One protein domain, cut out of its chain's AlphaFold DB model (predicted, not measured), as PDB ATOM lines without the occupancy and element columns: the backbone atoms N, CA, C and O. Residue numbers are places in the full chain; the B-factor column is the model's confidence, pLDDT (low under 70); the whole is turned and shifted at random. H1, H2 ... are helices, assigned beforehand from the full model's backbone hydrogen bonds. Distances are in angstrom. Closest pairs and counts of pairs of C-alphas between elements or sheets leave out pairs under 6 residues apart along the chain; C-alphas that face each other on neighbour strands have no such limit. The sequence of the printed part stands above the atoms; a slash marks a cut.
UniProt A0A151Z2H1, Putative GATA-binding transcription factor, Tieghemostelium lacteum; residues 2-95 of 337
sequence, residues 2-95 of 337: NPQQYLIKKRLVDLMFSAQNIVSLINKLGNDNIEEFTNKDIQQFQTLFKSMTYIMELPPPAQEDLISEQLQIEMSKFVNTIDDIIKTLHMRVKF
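This is residues 2 to 95 of the 337 residues of the protein "Putative GATA-binding transcription factor" of Tieghemostelium lacteum (UniProt A0A151Z2H1). Three long helices, H1, H2 and H4, make a slender, loosely packed up-and-down bundle, each running against the one before it in the chain. Short H3 sits in the turn between H2 and H4 at one end, and residues 27 to 32 stick out at the other. The printed part has 94 residues, with four named helices in the order H1, H2, H3, H4 and no named strand; the class is all helix. It is only just loose, close to compact, with a radius of gyration of the C-alphas of 15.2 A, and a rod of 47 by 23 by 20 A.

Find C-alpha 3 at (-28.115, -26.503, 41.019); from there H1, residues 3 to 29, runs 39.3 A. H2, residues 39 to 57, runs 26.8 A from C-alpha 39 at (-11.430, -53.654, 18.565). H3 is residues 60 to 66, 10.3 A long. H4, residues 70 to 92, runs 33.1 A to C-alpha 92 at (-26.828, -61.806, 21.198).

Start at H1: it is close to H2 but not clearly touching, with closest C-alphas Met 16 and Phe 49 7.5 A apart, at a shallow tilt of 30 degrees, opposite ways. H1 and H4 are also close but not clearly touching; their closest C-alphas, Ala 19 and Ile 82, are 8.0 A apart. H2, with residues 45 to 48 alone, touches H4, with residues 74 to 81 alone; the closest C-alphas, Leu 48 and Phe 78, are 6.7 A apart. H1 and H3 are apart. Every O i to N i+4 pair is within hydrogen-bond range in H1, H2 and H4; in H3 1 of 3 is, beside 2 of 4 O i to N i+3 pairs.

The C-alphas of Pro 61 and Phe 95, the two farthest apart, are 48.5 A from each other. The printed part has no cut and no long link. Look for pLDDT under 70 at residues 30 to 37, 66 to 68, 92, and 94 to 95.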
ATOM      1  N   ASN A   2     -24.111 -23.783  40.539       84.12
ATOM      2  CA  ASN A   2     -25.516 -23.726  40.131       84.12
ATOM      3  C   ASN A   2     -26.174 -25.117  40.340       84.12
ATOM      4  O   ASN A   2     -25.535 -26.127  40.026       84.12
ATOM      5  N   PRO A   3     -27.413 -25.221  40.866       72.50
ATOM      6  CA  PRO A   3     -28.115 -26.503  41.019       72.50
ATOM      7  C   PRO A   3     -28.140 -27.369  39.748       72.50
ATOM      8  O   PRO A   3     -28.023 -28.591  39.839       72.50
ATOM      9  N   GLN A   4     -28.212 -26.749  38.565       71.25
ATOM     10  CA  GLN A   4     -28.150 -27.449  37.276       71.25
ATOM     11  C   GLN A   4     -26.778 -28.096  37.033       71.25
ATOM     12  O   GLN A   4     -26.699 -29.269  36.674       71.25
ATOM     13  N   GLN A   5     -25.684 -27.385  37.330       73.62
ATOM     14  CA  GLN A   5     -24.323 -27.926  37.224       73.62
ATOM     15  C   GLN A   5     -24.114 -29.116  38.171       73.62
ATOM     16  O   GLN A   5     -23.445 -30.082  37.812       73.62
ATOM     17  N   TYR A   6     -24.696 -29.074  39.376       79.19
ATOM     18  CA  TYR A   6     -24.648 -30.207  40.306       79.19
ATOM     19  C   TYR A   6     -25.344 -31.440  39.737       79.19
ATOM     20  O   TYR A   6     -24.810 -32.546  39.823       79.19
ATOM     21  N   LEU A   7     -26.512 -31.250  39.120       73.44
ATOM     22  CA  LEU A   7     -27.264 -32.340  38.515       73.44
ATOM     23  C   LEU A   7     -26.527 -32.947  37.313       73.44
ATOM     24  O   LEU A   7     -26.466 -34.170  37.207       73.44
ATOM     25  N   ILE A   8     -25.923 -32.113  36.459       77.12
ATOM     26  CA  ILE A   8     -25.112 -32.557  35.316       77.12
ATOM     27  C   ILE A   8     -23.897 -33.348  35.802       77.12
ATOM     28  O   ILE A   8     -23.718 -34.492  35.391       77.12
ATOM     29  N   LYS A   9     -23.111 -32.799  36.741       77.81
ATOM     30  CA  LYS A   9     -21.942 -33.498  37.305       77.81
ATOM     31  C   LYS A   9     -22.331 -34.833  37.931       77.81
ATOM     32  O   LYS A   9     -21.653 -35.830  37.717       77.81
ATOM     33  N   LYS A  10     -23.446 -34.875  38.664       81.69
ATOM     34  CA  LYS A  10     -23.954 -36.114  39.256       81.69
ATOM     35  C   LYS A  10     -24.318 -37.153  38.189       81.69
ATOM     36  O   LYS A  10     -23.867 -38.288  38.289       81.69
ATOM     37  N   ARG A  11     -25.085 -36.766  37.162       76.62
ATOM     38  CA  ARG A  11     -25.447 -37.665  36.051       76.62
ATOM     39  C   ARG A  11     -24.214 -38.195  35.329       76.62
ATOM     40  O   ARG A  11     -24.183 -39.362  34.966       76.62
ATOM     41  N   LEU A  12     -23.204 -37.352  35.152       78.94
ATOM     42  CA  LEU A  12     -21.969 -37.716  34.469       78.94
ATOM     43  C   LEU A  12     -21.147 -38.728  35.285       78.94
ATOM     44  O   LEU A  12     -20.656 -39.702  34.725       78.94
ATOM     45  N   VAL A  13     -21.103 -38.582  36.613       80.50
ATOM     46  CA  VAL A  13     -20.513 -39.587  37.518       80.50
ATOM     47  C   VAL A  13     -21.271 -40.918  37.460       80.50
ATOM     48  O   VAL A  13     -20.645 -41.970  37.333       80.50
ATOM     49  N   ASP A  14     -22.606 -40.892  37.511       75.56
ATOM     50  CA  ASP A  14     -23.437 -42.106  37.429       75.56
ATOM     51  C   ASP A  14     -23.241 -42.831  36.076       75.56
ATOM     52  O   ASP A  14     -23.172 -44.065  36.006       75.56
ATOM     53  N   LEU A  15     -23.082 -42.057  34.999       79.75
ATOM     54  CA  LEU A  15     -22.814 -42.543  33.647       79.75
ATOM     55  C   LEU A  15     -21.414 -43.168  33.530       79.75
ATOM     56  O   LEU A  15     -21.284 -44.260  32.982       79.75
ATOM     57  N   MET A  16     -20.381 -42.544  34.109       79.56
ATOM     58  CA  MET A  16     -19.028 -43.118  34.170       79.56
ATOM     59  C   MET A  16     -18.983 -44.425  34.963       79.56
ATOM     60  O   MET A  16     -18.299 -45.366  34.564       79.56
ATOM     61  N   PHE A  17     -19.724 -44.510  36.067       79.94
ATOM     62  CA  PHE A  17     -19.802 -45.738  36.854       79.94
ATOM     63  C   PHE A  17     -20.471 -46.870  36.061       79.94
ATOM     64  O   PHE A  17     -19.994 -48.005  36.050       79.94
ATOM     65  N   SER A  18     -21.546 -46.552  35.335       76.56
ATOM     66  CA  SER A  18     -22.228 -47.502  34.448       76.56
ATOM     67  C   SER A  18     -21.309 -47.971  33.315       76.56
ATOM     68  O   SER A  18     -21.199 -49.168  33.059       76.56
ATOM     69  N   ALA A  19     -20.572 -47.042  32.708       79.38
ATOM     70  CA  ALA A  19     -19.580 -47.306  31.674       79.38
ATOM     71  C   ALA A  19     -18.470 -48.265  32.142       79.38
ATOM     72  O   ALA A  19     -18.139 -49.221  31.443       79.38
ATOM     73  N   GLN A  20     -17.934 -48.064  33.349       81.69
ATOM     74  CA  GLN A  20     -16.931 -48.961  33.936       81.69
ATOM     75  C   GLN A  20     -17.477 -50.373  34.171       81.69
ATOM     76  O   GLN A  20     -16.773 -51.352  33.918       81.69
ATOM     77  N   ASN A  21     -18.733 -50.495  34.611       76.75
ATOM     78  CA  ASN A  21     -19.374 -51.798  34.781       76.75
ATOM     79  C   ASN A  21     -19.556 -52.519  33.440       76.75
ATOM     80  O   ASN A  21     -19.320 -53.723  33.379       76.75
ATOM     81  N   ILE A  22     -19.905 -51.794  32.369       78.62
ATOM     82  CA  ILE A  22     -20.005 -52.353  31.012       78.62
ATOM     83  C   ILE A  22     -18.637 -52.855  30.542       78.62
ATOM     84  O   ILE A  22     -18.534 -54.000  30.119       78.62
ATOM     85  N   VAL A  23     -17.569 -52.064  30.685       79.31
ATOM     86  CA  VAL A  23     -16.206 -52.507  30.324       79.31
ATOM     87  C   VAL A  23     -15.786 -53.730  31.135       79.31
ATOM     88  O   VAL A  23     -15.224 -54.673  30.586       79.31
ATOM     89  N   SER A  24     -16.082 -53.752  32.437       78.94
ATOM     90  CA  SER A  24     -15.801 -54.917  33.278       78.94
ATOM     91  C   SER A  24     -16.583 -56.151  32.827       78.94
ATOM     92  O   SER A  24     -16.030 -57.247  32.845       78.94
ATOM     93  N   LEU A  25     -17.841 -55.982  32.408       76.50
ATOM     94  CA  LEU A  25     -18.670 -57.060  31.878       76.50
ATOM     95  C   LEU A  25     -18.119 -57.583  30.548       76.50
ATOM     96  O   LEU A  25     -17.961 -58.790  30.410       76.50
ATOM     97  N   ILE A  26     -17.757 -56.692  29.620       78.88
ATOM     98  CA  ILE A  26     -17.132 -57.044  28.335       78.88
ATOM     99  C   ILE A  26     -15.841 -57.834  28.581       78.88
ATOM    100  O   ILE A  26     -15.681 -58.926  28.049       78.88
ATOM    101  N   ASN A  27     -14.967 -57.350  29.469       79.00
ATOM    102  CA  ASN A  27     -13.722 -58.046  29.811       79.00
ATOM    103  C   ASN A  27     -13.961 -59.417  30.471       79.00
ATOM    104  O   ASN A  27     -13.141 -60.318  30.321       79.00
ATOM    105  N   LYS A  28     -15.062 -59.585  31.218       77.94
ATOM    106  CA  LYS A  28     -15.435 -60.861  31.856       77.94
ATOM    107  C   LYS A  28     -16.055 -61.864  30.892       77.94
ATOM    108  O   LYS A  28     -15.928 -63.058  31.134       77.94
ATOM    109  N   LEU A  29     -16.741 -61.394  29.852       74.88
ATOM    110  CA  LEU A  29     -17.389 -62.258  28.864       74.88
ATOM    111  C   LEU A  29     -16.378 -63.007  27.976       74.88
ATOM    112  O   LEU A  29     -16.775 -63.957  27.307       74.88
ATOM    113  N   GLY A  30     -15.085 -62.666  28.064       68.69
ATOM    114  CA  GLY A  30     -13.986 -63.425  27.468       68.69
ATOM    115  C   GLY A  30     -13.922 -63.306  25.944       68.69
ATOM    116  O   GLY A  30     -14.889 -62.932  25.288       68.69
ATOM    117  N   ASN A  31     -12.760 -63.621  25.370       57.31
ATOM    118  CA  ASN A  31     -12.522 -63.529  23.924       57.31
ATOM    119  C   ASN A  31     -13.418 -64.471  23.098       57.31
ATOM    120  O   ASN A  31     -13.647 -64.209  21.922       57.31
ATOM    121  N   ASP A  32     -13.960 -65.523  23.710       58.84
ATOM    122  CA  ASP A  32     -14.535 -66.656  22.978       58.84
ATOM    123  C   ASP A  32     -15.950 -66.395  22.429       58.84
ATOM    124  O   ASP A  32     -16.434 -67.151  21.597       58.84
ATOM    125  N   ASN A  33     -16.618 -65.312  22.853       58.09
ATOM    126  CA  ASN A  33     -17.958 -64.934  22.369       58.09
ATOM    127  C   ASN A  33     -18.028 -63.500  21.813       58.09
ATOM    128  O   ASN A  33     -19.115 -62.973  21.562       58.09
ATOM    129  N   ILE A  34     -16.878 -62.839  21.650       62.12
ATOM    130  CA  ILE A  34     -16.774 -61.411  21.312       62.12
ATOM    131  C   ILE A  34     -15.937 -61.231  20.032       62.12
ATOM    132  O   ILE A  34     -15.222 -60.251  19.869       62.12
ATOM    133  N   GLU A  35     -16.016 -62.158  19.075       58.78
ATOM    134  CA  GLU A  35     -15.307 -61.987  17.792       58.78
ATOM    135  C   GLU A  35     -15.828 -60.782  16.985       58.78
ATOM    136  O   GLU A  35     -15.122 -60.237  16.138       58.78
ATOM    137  N   GLU A  36     -17.041 -60.311  17.284       60.47
ATOM    138  CA  GLU A  36     -17.710 -59.257  16.519       60.47
ATOM    139  C   GLU A  36     -17.912 -57.947  17.302       60.47
ATOM    140  O   GLU A  36     -18.511 -57.006  16.788       60.47
ATOM    141  N   PHE A  37     -17.432 -57.847  18.546       66.31
ATOM    142  CA  PHE A  37     -17.242 -56.524  19.141       66.31
ATOM    143  C   PHE A  37     -15.877 -56.060  18.679       66.31
ATOM    144  O   PHE A  37     -14.838 -56.499  19.176       66.31
ATOM    145  N   THR A  38     -15.880 -55.262  17.621       71.88
ATOM    146  CA  THR A  38     -14.635 -54.966  16.941       71.88
ATOM    147  C   THR A  38     -13.723 -54.217  17.908       71.88
ATOM    148  O   THR A  38     -14.170 -53.380  18.697       71.88
ATOM    149  N   ASN A  39     -12.413 -54.463  17.834       75.62
ATOM    150  CA  ASN A  39     -11.430 -53.654  18.565       75.62
ATOM    151  C   ASN A  39     -11.673 -52.143  18.360       75.62
ATOM    152  O   ASN A  39     -11.357 -51.342  19.234       75.62
ATOM    153  N   LYS A  40     -12.287 -51.754  17.235       74.88
ATOM    154  CA  LYS A  40     -12.716 -50.388  16.936       74.88
ATOM    155  C   LYS A  40     -13.790 -49.868  17.903       74.88
ATOM    156  O   LYS A  40     -13.634 -48.745  18.370       74.88
ATOM    157  N   ASP A  41     -14.810 -50.650  18.250       75.00
ATOM    158  CA  ASP A  41     -15.886 -50.228  19.166       75.00
ATOM    159  C   ASP A  41     -15.361 -50.058  20.595       75.00
ATOM    160  O   ASP A  41     -15.654 -49.072  21.275       75.00
ATOM    161  N   ILE A  42     -14.480 -50.969  21.022       76.75
ATOM    162  CA  ILE A  42     -13.784 -50.874  22.313       76.75
ATOM    163  C   ILE A  42     -12.907 -49.614  22.350       76.75
ATOM    164  O   ILE A  42     -12.934 -48.869  23.329       76.75
ATOM    165  N   GLN A  43     -12.157 -49.337  21.281       78.81
ATOM    166  CA  GLN A  43     -11.316 -48.140  21.182       78.81
ATOM    167  C   GLN A  43     -12.142 -46.847  21.130       78.81
ATOM    168  O   GLN A  43     -11.771 -45.862  21.772       78.81
ATOM    169  N   GLN A  44     -13.277 -46.837  20.423       78.12
ATOM    170  CA  GLN A  44     -14.206 -45.703  20.408       78.12
ATOM    171  C   GLN A  44     -14.752 -45.429  21.808       78.12
ATOM    172  O   GLN A  44     -14.694 -44.294  22.282       78.12
ATOM    173  N   PHE A  45     -15.187 -46.475  22.510       79.06
ATOM    174  CA  PHE A  45     -15.664 -46.361  23.880       79.06
ATOM    175  C   PHE A  45     -14.576 -45.838  24.827       79.06
ATOM    176  O   PHE A  45     -14.812 -44.907  25.595       79.06
ATOM    177  N   GLN A  46     -13.360 -46.387  24.753       81.00
ATOM    178  CA  GLN A  46     -12.227 -45.927  25.561       81.00
ATOM    179  C   GLN A  46     -11.860 -44.468  25.268       81.00
ATOM    180  O   GLN A  46     -11.519 -43.724  26.187       81.00
ATOM    181  N   THR A  47     -11.939 -44.048  24.004       81.31
ATOM    182  CA  THR A  47     -11.661 -42.668  23.588       81.31
ATOM    183  C   THR A  47     -12.703 -41.705  24.153       81.31
ATOM    184  O   THR A  47     -12.328 -40.702  24.762       81.31
ATOM    185  N   LEU A  48     -13.993 -42.040  24.037       76.38
ATOM    186  CA  LEU A  48     -15.083 -41.255  24.627       76.38
ATOM    187  C   LEU A  48     -14.992 -41.208  26.158       76.38
ATOM    188  O   LEU A  48     -15.213 -40.171  26.779       76.38
ATOM    189  N   PHE A  49     -14.609 -42.314  26.792       81.25
ATOM    190  CA  PHE A  49     -14.429 -42.351  28.239       81.25
ATOM    191  C   PHE A  49     -13.277 -41.439  28.694       81.25
ATOM    192  O   PHE A  49     -13.412 -40.699  29.672       81.25
ATOM    193  N   LYS A  50     -12.150 -41.449  27.971       82.06
ATOM    194  CA  LYS A  50     -11.008 -40.564  28.240       82.06
ATOM    195  C   LYS A  50     -11.366 -39.094  28.044       82.06
ATOM    196  O   LYS A  50     -11.010 -38.286  28.900       82.06
ATOM    197  N   SER A  51     -12.086 -38.741  26.975       77.00
ATOM    198  CA  SER A  51     -12.504 -37.352  26.745       77.00
ATOM    199  C   SER A  51     -13.443 -36.862  27.849       77.00
ATOM    200  O   SER A  51     -13.259 -35.765  28.373       77.00
ATOM    201  N   MET A  52     -14.385 -37.700  28.287       77.81
ATOM    202  CA  MET A  52     -15.310 -37.351  29.366       77.81
ATOM    203  C   MET A  52     -14.600 -37.201  30.720       77.81
ATOM    204  O   MET A  52     -14.893 -36.270  31.473       77.81
ATOM    205  N   THR A  53     -13.613 -38.060  31.001       81.75
ATOM    206  CA  THR A  53     -12.762 -37.956  32.200       81.75
ATOM    207  C   THR A  53     -11.947 -36.662  32.188       81.75
ATOM    208  O   THR A  53     -11.934 -35.934  33.176       81.75
ATOM    209  N   TYR A  54     -11.343 -36.319  31.048       82.69
ATOM    210  CA  TYR A  54     -10.582 -35.080  30.891       82.69
ATOM    211  C   TYR A  54     -11.445 -33.836  31.154       82.69
ATOM    212  O   TYR A  54     -11.033 -32.939  31.886       82.69
ATOM    213  N   ILE A  55     -12.680 -33.800  30.639       75.69
ATOM    214  CA  ILE A  55     -13.601 -32.675  30.876       75.69
ATOM    215  C   ILE A  55     -13.944 -32.537  32.367       75.69
ATOM    216  O   ILE A  55     -14.066 -31.419  32.877       75.69
ATOM    217  N   MET A  56     -14.060 -33.650  33.095       78.06
ATOM    218  CA  MET A  56     -14.283 -33.626  34.543       78.06
ATOM    219  C   MET A  56     -13.095 -33.088  35.345       78.06
ATOM    220  O   MET A  56     -13.317 -32.488  36.400       78.06
ATOM    221  N   GLU A  57     -11.872 -33.302  34.864       83.88
ATOM    222  CA  GLU A  57     -10.635 -32.858  35.516       83.88
ATOM    223  C   GLU A  57     -10.313 -31.378  35.261       83.88
ATOM    224  O   GLU A  57      -9.523 -30.788  36.001       83.88
ATOM    225  N   LEU A  58     -10.949 -30.746  34.267       80.19
ATOM    226  CA  LEU A  58     -10.764 -29.321  34.001       80.19
ATOM    227  C   LEU A  58     -11.177 -28.450  35.205       80.19
ATOM    228  O   LEU A  58     -12.177 -28.730  35.878       80.19
ATOM    229  N   PRO A  59     -10.449 -27.351  35.475       78.81
ATOM    230  CA  PRO A  59     -10.793 -26.439  36.553       78.81
ATOM    231  C   PRO A  59     -12.173 -25.793  36.301       78.81
ATOM    232  O   PRO A  59     -12.522 -25.526  35.149       78.81
ATOM    233  N   PRO A  60     -12.953 -25.485  37.358       76.19
ATOM    234  CA  PRO A  60     -14.310 -24.945  37.242       76.19
ATOM    235  C   PRO A  60     -14.506 -23.776  36.257       76.19
ATOM    236  O   PRO A  60     -15.494 -23.819  35.532       76.19
ATOM    237  N   PRO A  61     -13.611 -22.769  36.161       77.94
ATOM    238  CA  PRO A  61     -13.802 -21.681  35.198       77.94
ATOM    239  C   PRO A  61     -13.659 -22.130  33.735       77.94
ATOM    240  O   PRO A  61     -14.384 -21.643  32.884       77.94
ATOM    241  N   ALA A  62     -12.789 -23.102  33.435       72.31
ATOM    242  CA  ALA A  62     -12.637 -23.643  32.076       72.31
ATOM    243  C   ALA A  62     -13.774 -24.605  31.694       72.31
ATOM    244  O   ALA A  62     -14.019 -24.878  30.522       72.31
ATOM    245  N   GLN A  63     -14.460 -25.140  32.703       70.19
ATOM    246  CA  GLN A  63     -15.637 -25.974  32.542       70.19
ATOM    247  C   GLN A  63     -16.829 -25.145  32.040       70.19
ATOM    248  O   GLN A  63     -17.533 -25.594  31.148       70.19
ATOM    249  N   GLU A  64     -17.055 -23.935  32.551       70.56
ATOM    250  CA  GLU A  64     -18.276 -23.169  32.247       70.56
ATOM    251  C   GLU A  64     -18.413 -22.778  30.768       70.56
ATOM    252  O   GLU A  64     -19.509 -22.910  30.220       70.56
ATOM    253  N   ASP A  65     -17.310 -22.439  30.099       70.31
ATOM    254  CA  ASP A  65     -17.324 -22.046  28.682       70.31
ATOM    255  C   ASP A  65     -17.428 -23.246  27.720       70.31
ATOM    256  O   ASP A  65     -17.984 -23.130  26.628       70.31
ATOM    257  N   LEU A  66     -16.945 -24.429  28.124       65.00
ATOM    258  CA  LEU A  66     -17.001 -25.654  27.309       65.00
ATOM    259  C   LEU A  66     -18.280 -26.487  27.528       65.00
ATOM    260  O   LEU A  66     -18.639 -27.307  26.678       65.00
ATOM    261  N   ILE A  67     -18.954 -26.330  28.675       67.12
ATOM    262  CA  ILE A  67     -19.995 -27.263  29.153       67.12
ATOM    263  C   ILE A  67     -21.335 -27.148  28.415       67.12
ATOM    264  O   ILE A  67     -22.127 -28.087  28.478       67.12
ATOM    265  N   SER A  68     -21.624 -26.051  27.717       69.56
ATOM    266  CA  SER A  68     -22.986 -25.841  27.212       69.56
ATOM    267  C   SER A  68     -23.344 -26.761  26.044       69.56
ATOM    268  O   SER A  68     -24.328 -27.488  26.124       69.56
ATOM    269  N   GLU A  69     -22.548 -26.763  24.975       77.19
ATOM    270  CA  GLU A  69     -22.980 -27.370  23.710       77.19
ATOM    271  C   GLU A  69     -22.117 -28.569  23.315       77.19
ATOM    272  O   GLU A  69     -22.637 -29.665  23.113       77.19
ATOM    273  N   GLN A  70     -20.788 -28.421  23.325       78.56
ATOM    274  CA  GLN A  70     -19.893 -29.514  22.938       78.56
ATOM    275  C   GLN A  70     -19.988 -30.706  23.898       78.56
ATOM    276  O   GLN A  70     -20.042 -31.851  23.453       78.56
ATOM    277  N   LEU A  71     -20.058 -30.461  25.212       77.69
ATOM    278  CA  LEU A  71     -20.235 -31.539  26.186       77.69
ATOM    279  C   LEU A  71     -21.598 -32.223  26.033       77.69
ATOM    280  O   LEU A  71     -21.674 -33.441  26.158       77.69
ATOM    281  N   GLN A  72     -22.666 -31.477  25.738       78.56
ATOM    282  CA  GLN A  72     -23.981 -32.075  25.490       78.56
ATOM    283  C   GLN A  72     -23.973 -32.953  24.237       78.56
ATOM    284  O   GLN A  72     -24.518 -34.056  24.266       78.56
ATOM    285  N   ILE A  73     -23.310 -32.506  23.168       82.75
ATOM    286  CA  ILE A  73     -23.141 -33.278  21.933       82.75
ATOM    287  C   ILE A  73     -22.347 -34.561  22.207       82.75
ATOM    288  O   ILE A  73     -22.790 -35.645  21.829       82.75
ATOM    289  N   GLU A  74     -21.207 -34.469  22.896       78.25
ATOM    290  CA  GLU A  74     -20.382 -35.641  23.220       78.25
ATOM    291  C   GLU A  74     -21.084 -36.597  24.196       78.25
ATOM    292  O   GLU A  74     -21.032 -37.812  24.010       78.25
ATOM    293  N   MET A  75     -21.828 -36.080  25.182       77.38
ATOM    294  CA  MET A  75     -22.660 -36.909  26.061       77.38
ATOM    295  C   MET A  75     -23.769 -37.621  25.288       77.38
ATOM    296  O   MET A  75     -24.015 -38.797  25.537       77.38
ATOM    297  N   SER A  76     -24.432 -36.936  24.353       82.31
ATOM    298  CA  SER A  76     -25.474 -37.534  23.514       82.31
ATOM    299  C   SER A  76     -24.906 -38.666  22.656       82.31
ATOM    300  O   SER A  76     -25.441 -39.774  22.664       82.31
ATOM    301  N   LYS A  77     -23.753 -38.438  22.008       82.12
ATOM    302  CA  LYS A  77     -23.027 -39.484  21.271       82.12
ATOM    303  C   LYS A  77     -22.706 -40.675  22.167       82.12
ATOM    304  O   LYS A  77     -22.999 -41.802  21.791       82.12
ATOM    305  N   PHE A  78     -22.165 -40.431  23.361       80.75
ATOM    306  CA  PHE A  78     -21.806 -41.491  24.299       80.75
ATOM    307  C   PHE A  78     -23.011 -42.318  24.759       80.75
ATOM    308  O   PHE A  78     -22.934 -43.544  24.798       80.75
ATOM    309  N   VAL A  79     -24.132 -41.665  25.082       81.12
ATOM    310  CA  VAL A  79     -25.372 -42.351  25.473       81.12
ATOM    311  C   VAL A  79     -25.900 -43.208  24.326       81.12
ATOM    312  O   VAL A  79     -26.245 -44.363  24.563       81.12
ATOM    313  N   ASN A  80     -25.897 -42.694  23.094       84.31
ATOM    314  CA  ASN A  80     -26.323 -43.457  21.920       84.31
ATOM    315  C   ASN A  80     -25.401 -44.658  21.664       84.31
ATOM    316  O   ASN A  80     -25.886 -45.763  21.458       84.31
ATOM    317  N   THR A  81     -24.079 -44.479  21.781       81.62
ATOM    318  CA  THR A  81     -23.119 -45.588  21.678       81.62
ATOM    319  C   THR A  81     -23.371 -46.648  22.749       81.62
ATOM    320  O   THR A  81     -23.358 -47.834  22.443       81.62
ATOM    321  N   ILE A  82     -23.636 -46.257  24.001       79.38
ATOM    322  CA  ILE A  82     -23.996 -47.219  25.051       79.38
ATOM    323  C   ILE A  82     -25.288 -47.960  24.707       79.38
ATOM    324  O   ILE A  82     -25.342 -49.174  24.890       79.38
ATOM    325  N   ASP A  83     -26.316 -47.263  24.228       82.88
ATOM    326  CA  ASP A  83     -27.599 -47.877  23.875       82.88
ATOM    327  C   ASP A  83     -27.438 -48.898  22.737       82.88
ATOM    328  O   ASP A  83     -27.957 -50.010  22.821       82.88
ATOM    329  N   ASP A  84     -26.632 -48.580  21.723       82.75
ATOM    330  CA  ASP A  84     -26.310 -49.495  20.622       82.75
ATOM    331  C   ASP A  84     -25.525 -50.724  21.103       82.75
ATOM    332  O   ASP A  84     -25.814 -51.855  20.701       82.75
ATOM    333  N   ILE A  85     -24.578 -50.530  22.027       80.56
ATOM    334  CA  ILE A  85     -23.843 -51.623  22.675       80.56
ATOM    335  C   ILE A  85     -24.806 -52.516  23.464       80.56
ATOM    336  O   ILE A  85     -24.759 -53.738  23.331       80.56
ATOM    337  N   ILE A  86     -25.700 -51.927  24.261       80.75
ATOM    338  CA  ILE A  86     -26.686 -52.666  25.058       80.75
ATOM    339  C   ILE A  86     -27.630 -53.448  24.147       80.75
ATOM    340  O   ILE A  86     -27.855 -54.629  24.400       80.75
ATOM    341  N   LYS A  87     -28.144 -52.843  23.070       84.06
ATOM    342  CA  LYS A  87     -28.989 -53.532  22.081       84.06
ATOM    343  C   LYS A  87     -28.255 -54.697  21.429       84.06
ATOM    344  O   LYS A  87     -28.815 -55.786  21.333       84.06
ATOM    345  N   THR A  88     -26.998 -54.495  21.037       80.69
ATOM    346  CA  THR A  88     -26.164 -55.544  20.434       80.69
ATOM    347  C   THR A  88     -25.947 -56.702  21.407       80.69
ATOM    348  O   THR A  88     -26.107 -57.865  21.036       80.69
ATOM    349  N   LEU A  89     -25.654 -56.401  22.676       76.38
ATOM    350  CA  LEU A  89     -25.520 -57.410  23.725       76.38
ATOM    351  C   LEU A  89     -26.850 -58.132  23.990       76.38
ATOM    352  O   LEU A  89     -26.864 -59.354  24.077       76.38
ATOM    353  N   HIS A  90     -27.970 -57.411  24.063       80.38
ATOM    354  CA  HIS A  90     -29.291 -57.983  24.332       80.38
ATOM    355  C   HIS A  90     -29.783 -58.894  23.198       80.38
ATOM    356  O   HIS A  90     -30.386 -59.928  23.458       80.38
ATOM    357  N   MET A  91     -29.492 -58.549  21.940       75.25
ATOM    358  CA  MET A  91     -29.818 -59.393  20.784       75.25
ATOM    359  C   MET A  91     -28.989 -60.684  20.739       75.25
ATOM    360  O   MET A  91     -29.466 -61.699  20.232       75.25
ATOM    361  N   ARG A  92     -27.748 -60.655  21.242       68.38
ATOM    362  CA  ARG A  92     -26.828 -61.806  21.198       68.38
ATOM    363  C   ARG A  92     -26.922 -62.712  22.409       68.38
ATOM    364  O   ARG A  92     -26.787 -63.924  22.263       68.38
ATOM    365  N   VAL A  93     -27.216 -62.159  23.581       70.06
ATOM    366  CA  VAL A  93     -27.676 -62.951  24.717       70.06
ATOM    367  C   VAL A  93     -29.122 -63.347  24.415       70.06
ATOM    368  O   VAL A  93     -30.066 -62.856  25.028       70.06
ATOM    369  N   LYS A  94     -29.308 -64.264  23.454       53.88
ATOM    370  CA  LYS A  94     -30.447 -65.175  23.516       53.88
ATOM    371  C   LYS A  94     -30.296 -65.853  24.864       53.88
ATOM    372  O   LYS A  94     -29.497 -66.776  25.007       53.88
ATOM    373  N   PHE A  95     -31.006 -65.354  25.871       44.19
ATOM    374  CA  PHE A  95     -31.286 -66.170  27.032       44.19
ATOM    375  C   PHE A  95     -31.823 -67.474  26.448       44.19
ATOM    376  O   PHE A  95     -32.775 -67.399  25.663       44.19
TER     377      PHE A  95